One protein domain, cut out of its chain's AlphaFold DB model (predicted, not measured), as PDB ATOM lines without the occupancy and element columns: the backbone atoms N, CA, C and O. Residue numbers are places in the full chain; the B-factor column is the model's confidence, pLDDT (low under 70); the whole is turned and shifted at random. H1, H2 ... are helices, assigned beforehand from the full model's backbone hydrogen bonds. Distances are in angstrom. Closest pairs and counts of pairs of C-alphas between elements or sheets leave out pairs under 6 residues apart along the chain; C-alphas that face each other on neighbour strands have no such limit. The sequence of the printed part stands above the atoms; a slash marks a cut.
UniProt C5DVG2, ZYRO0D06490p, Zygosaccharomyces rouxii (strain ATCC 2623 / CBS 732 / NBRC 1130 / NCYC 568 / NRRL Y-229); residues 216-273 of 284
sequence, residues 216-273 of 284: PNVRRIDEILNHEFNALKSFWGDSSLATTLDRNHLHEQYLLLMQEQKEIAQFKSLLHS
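AT A GLANCE: This is residues 216 to 273 of the 284 residues of the protein "ZYRO0D06490p" of Zygosaccharomyces rouxii (strain ATCC 2623 / CBS 732 / NBRC 1130 / NCYC 568 / NRRL Y-229) (UniProt C5DVG2). A long helix, H3, crosses H1 steeply near its own first half, and the short helix H2 tucks in beside the crossing; the far part of H3, residues 259 to 273, sticks out as a long arm, and residues 216 to 223 stick out from the other end. The printed part has 58 residues with three named helices in the order H1, H2, H3 and no named strand, an all-helix class. It is loose, with a radius of gyration of the C-alphas of 13.9 A, and spans 44 by 30 by 15 A.

HOW THE PARTS SIT: H3, residues 247 to 273, touches H1, residues 218 to 235, closest at the C-alphas of Tyr 254 and Glu 228, 5.9 A apart. H3 touches H1 with residues 247 to 257 alone, and H1 touches H3 with residues 225 to 232 alone. Their lines stand at a steep tilt of 53 degrees, the same way. H2, residues 240 to 244, touches residues 229 to 233 of H1 alone, with the closest C-alphas, of Ala 242 and Lys 233, 5.7 A apart. H2 and H3 are close but not clearly touching, 7.2 A between the closest C-alphas, of Ala 242 and Leu 250. Every O i to N i+4 pair is within hydrogen-bond range in H2 and H3, and 13 of 14 in H1.

IN THESE COORDINATES: H3 is 39.5 A long, ending at C-alpha 273 (26.815, -45.476, 8.323). H1 is 26.4 A long, from C-alpha 218 (-3.942, -20.347, -12.377). H2 measures 6.9 A.

THE WHOLE: The C-alphas farthest apart, of Val 218 and Ser 273, are 44.8 A apart. The printed part has no cut, and both links are tight. Residues 216 to 220 have pLDDT under 70.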
ATOM      1  N   PRO A 216      -7.867 -20.248  -7.120       57.94
ATOM      2  CA  PRO A 216      -6.683 -20.830  -6.473       57.94
ATOM      3  C   PRO A 216      -5.688 -21.577  -7.374       57.94
ATOM      4  O   PRO A 216      -4.740 -22.152  -6.852       57.94
ATOM      5  N   ASN A 217      -5.901 -21.643  -8.691       54.69
ATOM      6  CA  ASN A 217      -5.217 -22.626  -9.533       54.69
ATOM      7  C   ASN A 217      -4.462 -22.081 -10.744       54.69
ATOM      8  O   ASN A 217      -3.649 -22.826 -11.272       54.69
ATOM      9  N   VAL A 218      -4.671 -20.837 -11.187       56.75
ATOM     10  CA  VAL A 218      -3.942 -20.347 -12.377       56.75
ATOM     11  C   VAL A 218      -2.547 -19.845 -11.991       56.75
ATOM     12  O   VAL A 218      -1.567 -20.343 -12.526       56.75
ATOM     13  N   ARG A 219      -2.433 -18.997 -10.956       58.19
ATOM     14  CA  ARG A 219      -1.122 -18.531 -10.447       58.19
ATOM     15  C   ARG A 219      -0.228 -19.667  -9.945       58.19
ATOM     16  O   ARG A 219       0.986 -19.598 -10.054       58.19
ATOM     17  N   ARG A 220      -0.841 -20.747  -9.454       69.31
ATOM     18  CA  ARG A 220      -0.120 -21.903  -8.923       69.31
ATOM     19  C   ARG A 220       0.704 -22.620  -9.990       69.31
ATOM     20  O   ARG A 220       1.762 -23.135  -9.667       69.31
ATOM     21  N   ILE A 221       0.219 -22.683 -11.231       76.88
ATOM     22  CA  ILE A 221       0.928 -23.387 -12.308       76.88
ATOM     23  C   ILE A 221       2.188 -22.608 -12.683       76.88
ATOM     24  O   ILE A 221       3.256 -23.202 -12.741       76.88
ATOM     25  N   ASP A 222       2.090 -21.288 -12.835       82.00
ATOM     26  CA  ASP A 222       3.250 -20.444 -13.148       82.00
ATOM     27  C   ASP A 222       4.256 -20.406 -11.988       82.00
ATOM     28  O   ASP A 222       5.461 -20.424 -12.209       82.00
ATOM     29  N   GLU A 223       3.779 -20.413 -10.738       84.81
ATOM     30  CA  GLU A 223       4.631 -20.535  -9.547       84.81
ATOM     31  C   GLU A 223       5.376 -21.876  -9.503       84.81
ATOM     32  O   GLU A 223       6.571 -21.901  -9.212       84.81
ATOM     33  N   ILE A 224       4.688 -22.982  -9.813       85.81
ATOM     34  CA  ILE A 224       5.297 -24.317  -9.897       85.81
ATOM     35  C   ILE A 224       6.346 -24.334 -11.008       85.81
ATOM     36  O   ILE A 224       7.485 -24.712 -10.756       85.81
ATOM     37  N   LEU A 225       6.006 -23.854 -12.201       89.25
ATOM     38  CA  LEU A 225       6.932 -23.829 -13.333       89.25
ATOM     39  C   LEU A 225       8.144 -22.941 -13.064       89.25
ATOM     40  O   LEU A 225       9.263 -23.338 -13.368       89.25
ATOM     41  N   ASN A 226       7.955 -21.781 -12.434       92.06
ATOM     42  CA  ASN A 226       9.064 -20.924 -12.022       92.06
ATOM     43  C   ASN A 226       9.951 -21.605 -10.978       92.06
ATOM     44  O   ASN A 226      11.172 -21.479 -11.037       92.06
ATOM     45  N   HIS A 227       9.366 -22.324 -10.020       92.50
ATOM     46  CA  HIS A 227      10.136 -23.092  -9.047       92.50
ATOM     47  C   HIS A 227      10.971 -24.183  -9.733       92.50
ATOM     48  O   HIS A 227      12.170 -24.286  -9.479       92.50
ATOM     49  N   GLU A 228      10.360 -24.963 -10.622       94.31
ATOM     50  CA  GLU A 228      11.023 -26.031 -11.382       94.31
ATOM     51  C   GLU A 228      12.131 -25.479 -12.286       94.31
ATOM     52  O   GLU A 228      13.256 -25.986 -12.279       94.31
ATOM     53  N   PHE A 229      11.851 -24.378 -12.983       95.00
ATOM     54  CA  PHE A 229      12.810 -23.669 -13.822       95.00
ATOM     55  C   PHE A 229      14.004 -23.172 -13.007       95.00
ATOM     56  O   PHE A 229      15.151 -23.420 -13.377       95.00
ATOM     57  N   ASN A 230      13.760 -22.510 -11.872       94.31
ATOM     58  CA  ASN A 230      14.826 -21.991 -11.017       94.31
ATOM     59  C   ASN A 230      15.665 -23.118 -10.403       94.31
ATOM     60  O   ASN A 230      16.886 -22.990 -10.313       94.31
ATOM     61  N   ALA A 231      15.039 -24.232 -10.019       93.81
ATOM     62  CA  ALA A 231      15.744 -25.401  -9.510       93.81
ATOM     63  C   ALA A 231      16.695 -25.987 -10.566       93.81
ATOM     64  O   ALA A 231      17.886 -26.142 -10.290       93.81
ATOM     65  N   LEU A 232      16.212 -26.226 -11.790       95.38
ATOM     66  CA  LEU A 232      17.042 -26.725 -12.893       95.38
ATOM     67  C   LEU A 232      18.133 -25.735 -13.300       95.38
ATOM     68  O   LEU A 232      19.283 -26.124 -13.491       95.38
ATOM     69  N   LYS A 233      17.796 -24.445 -13.368       95.50
ATOM     70  CA  LYS A 233      18.754 -23.379 -13.656       95.50
ATOM     71  C   LYS A 233      19.883 -23.357 -12.624       95.50
ATOM     72  O   LYS A 233      21.048 -23.315 -13.007       95.50
ATOM     73  N   SER A 234      19.558 -23.463 -11.334       94.50
ATOM     74  CA  SER A 234      20.564 -23.525 -10.267       94.50
ATOM     75  C   SER A 234      21.431 -24.787 -10.346       94.50
ATOM     76  O   SER A 234      22.640 -24.719 -10.133       94.50
ATOM     77  N   PHE A 235      20.840 -25.930 -10.711       94.44
ATOM     78  CA  PHE A 235      21.554 -27.200 -10.844       94.44
ATOM     79  C   PHE A 235      22.533 -27.199 -12.026       94.44
ATOM     80  O   PHE A 235      23.654 -27.686 -11.898       94.44
ATOM     81  N   TRP A 236      22.147 -26.596 -13.151       95.19
ATOM     82  CA  TRP A 236      22.996 -26.445 -14.336       95.19
ATOM     83  C   TRP A 236      23.876 -25.187 -14.322       95.19
ATOM     84  O   TRP A 236      24.429 -24.823 -15.360       95.19
ATOM     85  N   GLY A 237      24.020 -24.515 -13.176       91.94
ATOM     86  CA  GLY A 237      24.934 -23.379 -13.020       91.94
ATOM     87  C   GLY A 237      24.542 -22.153 -13.846       91.94
ATOM     88  O   GLY A 237      25.379 -21.589 -14.544       91.94
ATOM     89  N   ASP A 238      23.266 -21.772 -13.801       90.62
ATOM     90  CA  ASP A 238      22.690 -20.636 -14.532       90.62
ATOM     91  C   ASP A 238      22.782 -20.735 -16.065       90.62
ATOM     92  O   ASP A 238      22.636 -19.738 -16.776       90.62
ATOM     93  N   SER A 239      22.956 -21.952 -16.586       90.75
ATOM     94  CA  SER A 239      22.937 -22.231 -18.021       90.75
ATOM     95  C   SER A 239      21.625 -21.798 -18.684       90.75
ATOM     96  O   SER A 239      20.529 -21.961 -18.137       90.75
ATOM     97  N   SER A 240      21.726 -21.320 -19.927       90.88
ATOM     98  CA  SER A 240      20.570 -21.004 -20.771       90.88
ATOM     99  C   SER A 240      19.782 -22.244 -21.206       90.88
ATOM    100  O   SER A 240      18.690 -22.101 -21.747       90.88
ATOM    101  N   LEU A 241      20.269 -23.462 -20.942       90.81
ATOM    102  CA  LEU A 241      19.573 -24.706 -21.295       90.81
ATOM    103  C   LEU A 241      18.154 -24.777 -20.705       90.81
ATOM    104  O   LEU A 241      17.222 -25.199 -21.383       90.81
ATOM    105  N   ALA A 242      17.963 -24.294 -19.474       88.69
ATOM    106  CA  ALA A 242      16.640 -24.267 -18.850       88.69
ATOM    107  C   ALA A 242      15.640 -23.388 -19.626       88.69
ATOM    108  O   ALA A 242      14.445 -23.661 -19.603       88.69
ATOM    109  N   THR A 243      16.118 -22.359 -20.341       91.06
ATOM    110  CA  THR A 243      15.267 -21.459 -21.147       91.06
ATOM    111  C   THR A 243      14.863 -22.042 -22.494       91.06
ATOM    112  O   THR A 243      13.887 -21.584 -23.074       91.06
ATOM    113  N   THR A 244      15.585 -23.051 -22.988       93.31
ATOM    114  CA  THR A 244      15.285 -23.705 -24.270       93.31
ATOM    115  C   THR A 244      14.315 -24.877 -24.139       93.31
ATOM    116  O   THR A 244      13.912 -25.444 -25.148       93.31
ATOM    117  N   LEU A 245      13.973 -25.281 -22.912       91.06
ATOM    118  CA  LEU A 245      13.105 -26.427 -22.664       91.06
ATOM    119  C   LEU A 245      11.633 -26.022 -22.678       91.06
ATOM    120  O   LEU A 245      11.225 -25.084 -21.993       91.06
ATOM    121  N   ASP A 246      10.825 -26.804 -23.389       92.81
ATOM    122  CA  ASP A 246       9.372 -26.703 -23.299       92.81
ATOM    123  C   ASP A 246       8.880 -27.057 -21.896       92.81
ATOM    124  O   ASP A 246       9.489 -27.846 -21.171       92.81
ATOM    125  N   ARG A 247       7.694 -26.555 -21.553       89.88
ATOM    126  CA  ARG A 247       7.049 -26.743 -20.247       89.88
ATOM    127  C   ARG A 247       7.026 -28.197 -19.759       89.88
ATOM    128  O   ARG A 247       7.273 -28.450 -18.584       89.88
ATOM    129  N   ASN A 248       6.707 -29.141 -20.645       91.12
ATOM    130  CA  ASN A 248       6.612 -30.558 -20.284       91.12
ATOM    131  C   ASN A 248       7.999 -31.159 -20.028       91.12
ATOM    132  O   ASN A 248       8.205 -31.793 -18.999       91.12
ATOM    133  N   HIS A 249       8.961 -30.882 -20.910       93.69
ATOM    134  CA  HIS A 249      10.340 -31.336 -20.749       93.69
ATOM    135  C   HIS A 249      10.991 -30.732 -19.501       93.69
ATOM    136  O   HIS A 249      11.713 -31.416 -18.786       93.69
ATOM    137  N   LEU A 250      10.702 -29.466 -19.196       94.38
ATOM    138  CA  LEU A 250      11.167 -28.799 -17.985       94.38
ATOM    139  C   LEU A 250      10.676 -29.519 -16.721       94.38
ATOM    140  O   LEU A 250      11.469 -29.811 -15.828       94.38
ATOM    141  N   HIS A 251       9.391 -29.872 -16.681       94.06
ATOM    142  CA  HIS A 251       8.820 -30.633 -15.574       94.06
ATOM    143  C   HIS A 251       9.452 -32.031 -15.441       94.06
ATOM    144  O   HIS A 251       9.844 -32.438 -14.349       94.06
ATOM    145  N   GLU A 252       9.613 -32.759 -16.550       95.44
ATOM    146  CA  GLU A 252      10.236 -34.091 -16.559       95.44
ATOM    147  C   GLU A 252      11.683 -34.064 -16.054       95.44
ATOM    148  O   GLU A 252      12.053 -34.855 -15.184       95.44
ATOM    149  N   GLN A 253      12.490 -33.121 -16.545       95.94
ATOM    150  CA  GLN A 253      13.876 -32.951 -16.102       95.94
ATOM    151  C   GLN A 253      13.950 -32.604 -14.614       95.94
ATOM    152  O   GLN A 253      14.811 -33.112 -13.895       95.94
ATOM    153  N   TYR A 254      13.020 -31.784 -14.121       96.25
ATOM    154  CA  TYR A 254      12.939 -31.470 -12.701       96.25
ATOM    155  C   TYR A 254      12.630 -32.714 -11.851       96.25
ATOM    156  O   TYR A 254      13.260 -32.924 -10.813       96.25
ATOM    157  N   LEU A 255      11.708 -33.577 -12.289       96.19
ATOM    158  CA  LEU A 255      11.398 -34.820 -11.575       96.19
ATOM    159  C   LEU A 255      12.590 -35.784 -11.536       96.19
ATOM    160  O   LEU A 255      12.856 -36.373 -10.484       96.19
ATOM    161  N   LEU A 256      13.320 -35.913 -12.647       97.06
ATOM    162  CA  LEU A 256      14.544 -36.716 -12.707       97.06
ATOM    163  C   LEU A 256      15.595 -36.189 -11.728       97.06
ATOM    164  O   LEU A 256      16.104 -36.953 -10.910       97.06
ATOM    165  N   LEU A 257      15.832 -34.875 -11.722       96.31
ATOM    166  CA  LEU A 257      16.754 -34.241 -10.783       96.31
ATOM    167  C   LEU A 257      16.385 -34.542  -9.322       96.31
ATOM    168  O   LEU A 257      17.246 -34.888  -8.511       96.31
ATOM    169  N   MET A 258      15.103 -34.431  -8.967       96.50
ATOM    170  CA  MET A 258      14.639 -34.715  -7.606       96.50
ATOM    171  C   MET A 258      14.864 -36.180  -7.208       96.50
ATOM    172  O   MET A 258      15.219 -36.463  -6.057       96.50
ATOM    173  N   GLN A 259      14.676 -37.109  -8.145       97.25
ATOM    174  CA  GLN A 259      14.941 -38.527  -7.929       97.25
ATOM    175  C   GLN A 259      16.442 -38.790  -7.733       97.25
ATOM    176  O   GLN A 259      16.823 -39.424  -6.748       97.25
ATOM    177  N   GLU A 260      17.299 -38.242  -8.594       95.94
ATOM    178  CA  GLU A 260      18.755 -38.390  -8.490       95.94
ATOM    179  C   GLU A 260      19.291 -37.830  -7.168       95.94
ATOM    180  O   GLU A 260      20.070 -38.485  -6.471       95.94
ATOM    181  N   GLN A 261      18.835 -36.645  -6.753       95.50
ATOM    182  CA  GLN A 261      19.235 -36.054  -5.473       95.50
ATOM    183  C   GLN A 261      18.859 -36.942  -4.284       95.50
ATOM    184  O   GLN A 261      19.634 -37.077  -3.330       95.50
ATOM    185  N   LYS A 262      17.681 -37.571  -4.339       96.06
ATOM    186  CA  LYS A 262      17.222 -38.505  -3.311       96.06
ATOM    187  C   LYS A 262      18.097 -39.755  -3.266       96.06
ATOM    188  O   LYS A 262      18.479 -40.177  -2.175       96.06
ATOM    189  N   GLU A 263      18.446 -40.322  -4.414       96.44
ATOM    190  CA  GLU A 263      19.341 -41.480  -4.500       96.44
ATOM    191  C   GLU A 263      20.744 -41.141  -3.985       96.44
ATOM    192  O   GLU A 263      21.286 -41.850  -3.135       96.44
ATOM    193  N   ILE A 264      21.302 -39.997  -4.388       95.25
ATOM    194  CA  ILE A 264      22.591 -39.503  -3.886       95.25
ATOM    195  C   ILE A 264      22.554 -39.347  -2.361       95.25
ATOM    196  O   ILE A 264      23.506 -39.728  -1.673       95.25
ATOM    197  N   ALA A 265      21.471 -38.802  -1.804       94.75
ATOM    198  CA  ALA A 265      21.314 -38.659  -0.358       94.75
ATOM    199  C   ALA A 265      21.266 -40.022   0.357       94.75
ATOM    200  O   ALA A 265      21.905 -40.189   1.400       94.75
ATOM    201  N   GLN A 266      20.573 -41.010  -0.218       94.56
ATOM    202  CA  GLN A 266      20.536 -42.379   0.306       94.56
ATOM    203  C   GLN A 266      21.928 -43.021   0.307       94.56
ATOM    204  O   GLN A 266      22.371 -43.526   1.341       94.56
ATOM    205  N   PHE A 267      22.662 -42.934  -0.805       94.94
ATOM    206  CA  PHE A 267      24.021 -43.469  -0.889       94.94
ATOM    207  C   PHE A 267      24.982 -42.775   0.080       94.94
ATOM    208  O   PHE A 267      25.768 -43.444   0.750       94.94
ATOM    209  N   LYS A 268      24.892 -41.448   0.229       92.50
ATOM    210  CA  LYS A 268      25.679 -40.711   1.230       92.50
ATOM    211  C   LYS A 268      25.384 -41.205   2.645       92.50
ATOM    212  O   LYS A 268      26.321 -41.436   3.408       92.50
ATOM    213  N   SER A 269      24.115 -41.413   2.994       90.81
ATOM    214  CA  SER A 269      23.732 -41.955   4.304       90.81
ATOM    215  C   SER A 269      24.331 -43.345   4.549       90.81
ATOM    216  O   SER A 269      24.910 -43.577   5.613       90.81
ATOM    217  N   LEU A 270      24.288 -44.232   3.551       91.25
ATOM    218  CA  LEU A 270      24.893 -45.565   3.631       91.25
ATOM    219  C   LEU A 270      26.416 -45.497   3.821       91.25
ATOM    220  O   LEU A 270      26.961 -46.171   4.699       91.25
ATOM    221  N   LEU A 271      27.109 -44.637   3.072       87.88
ATOM    222  CA  LEU A 271      28.556 -44.425   3.213       87.88
ATOM    223  C   LEU A 271      28.934 -43.854   4.586       87.88
ATOM    224  O   LEU A 271      29.952 -44.236   5.160       87.88
ATOM    225  N   HIS A 272      28.114 -42.962   5.140       83.50
ATOM    226  CA  HIS A 272      28.331 -42.439   6.487       83.50
ATOM    227  C   HIS A 272      28.084 -43.495   7.569       83.50
ATOM    228  O   HIS A 272      28.836 -43.536   8.538       83.50
ATOM    229  N   SER A 273      27.097 -44.378   7.386       82.75
ATOM    230  CA  SER A 273      26.815 -45.476   8.323       82.75
ATOM    231  C   SER A 273      27.869 -46.592   8.307       82.75
ATOM    232  O   SER A 273      28.059 -47.274   9.309       82.75
TER     233      SER A 273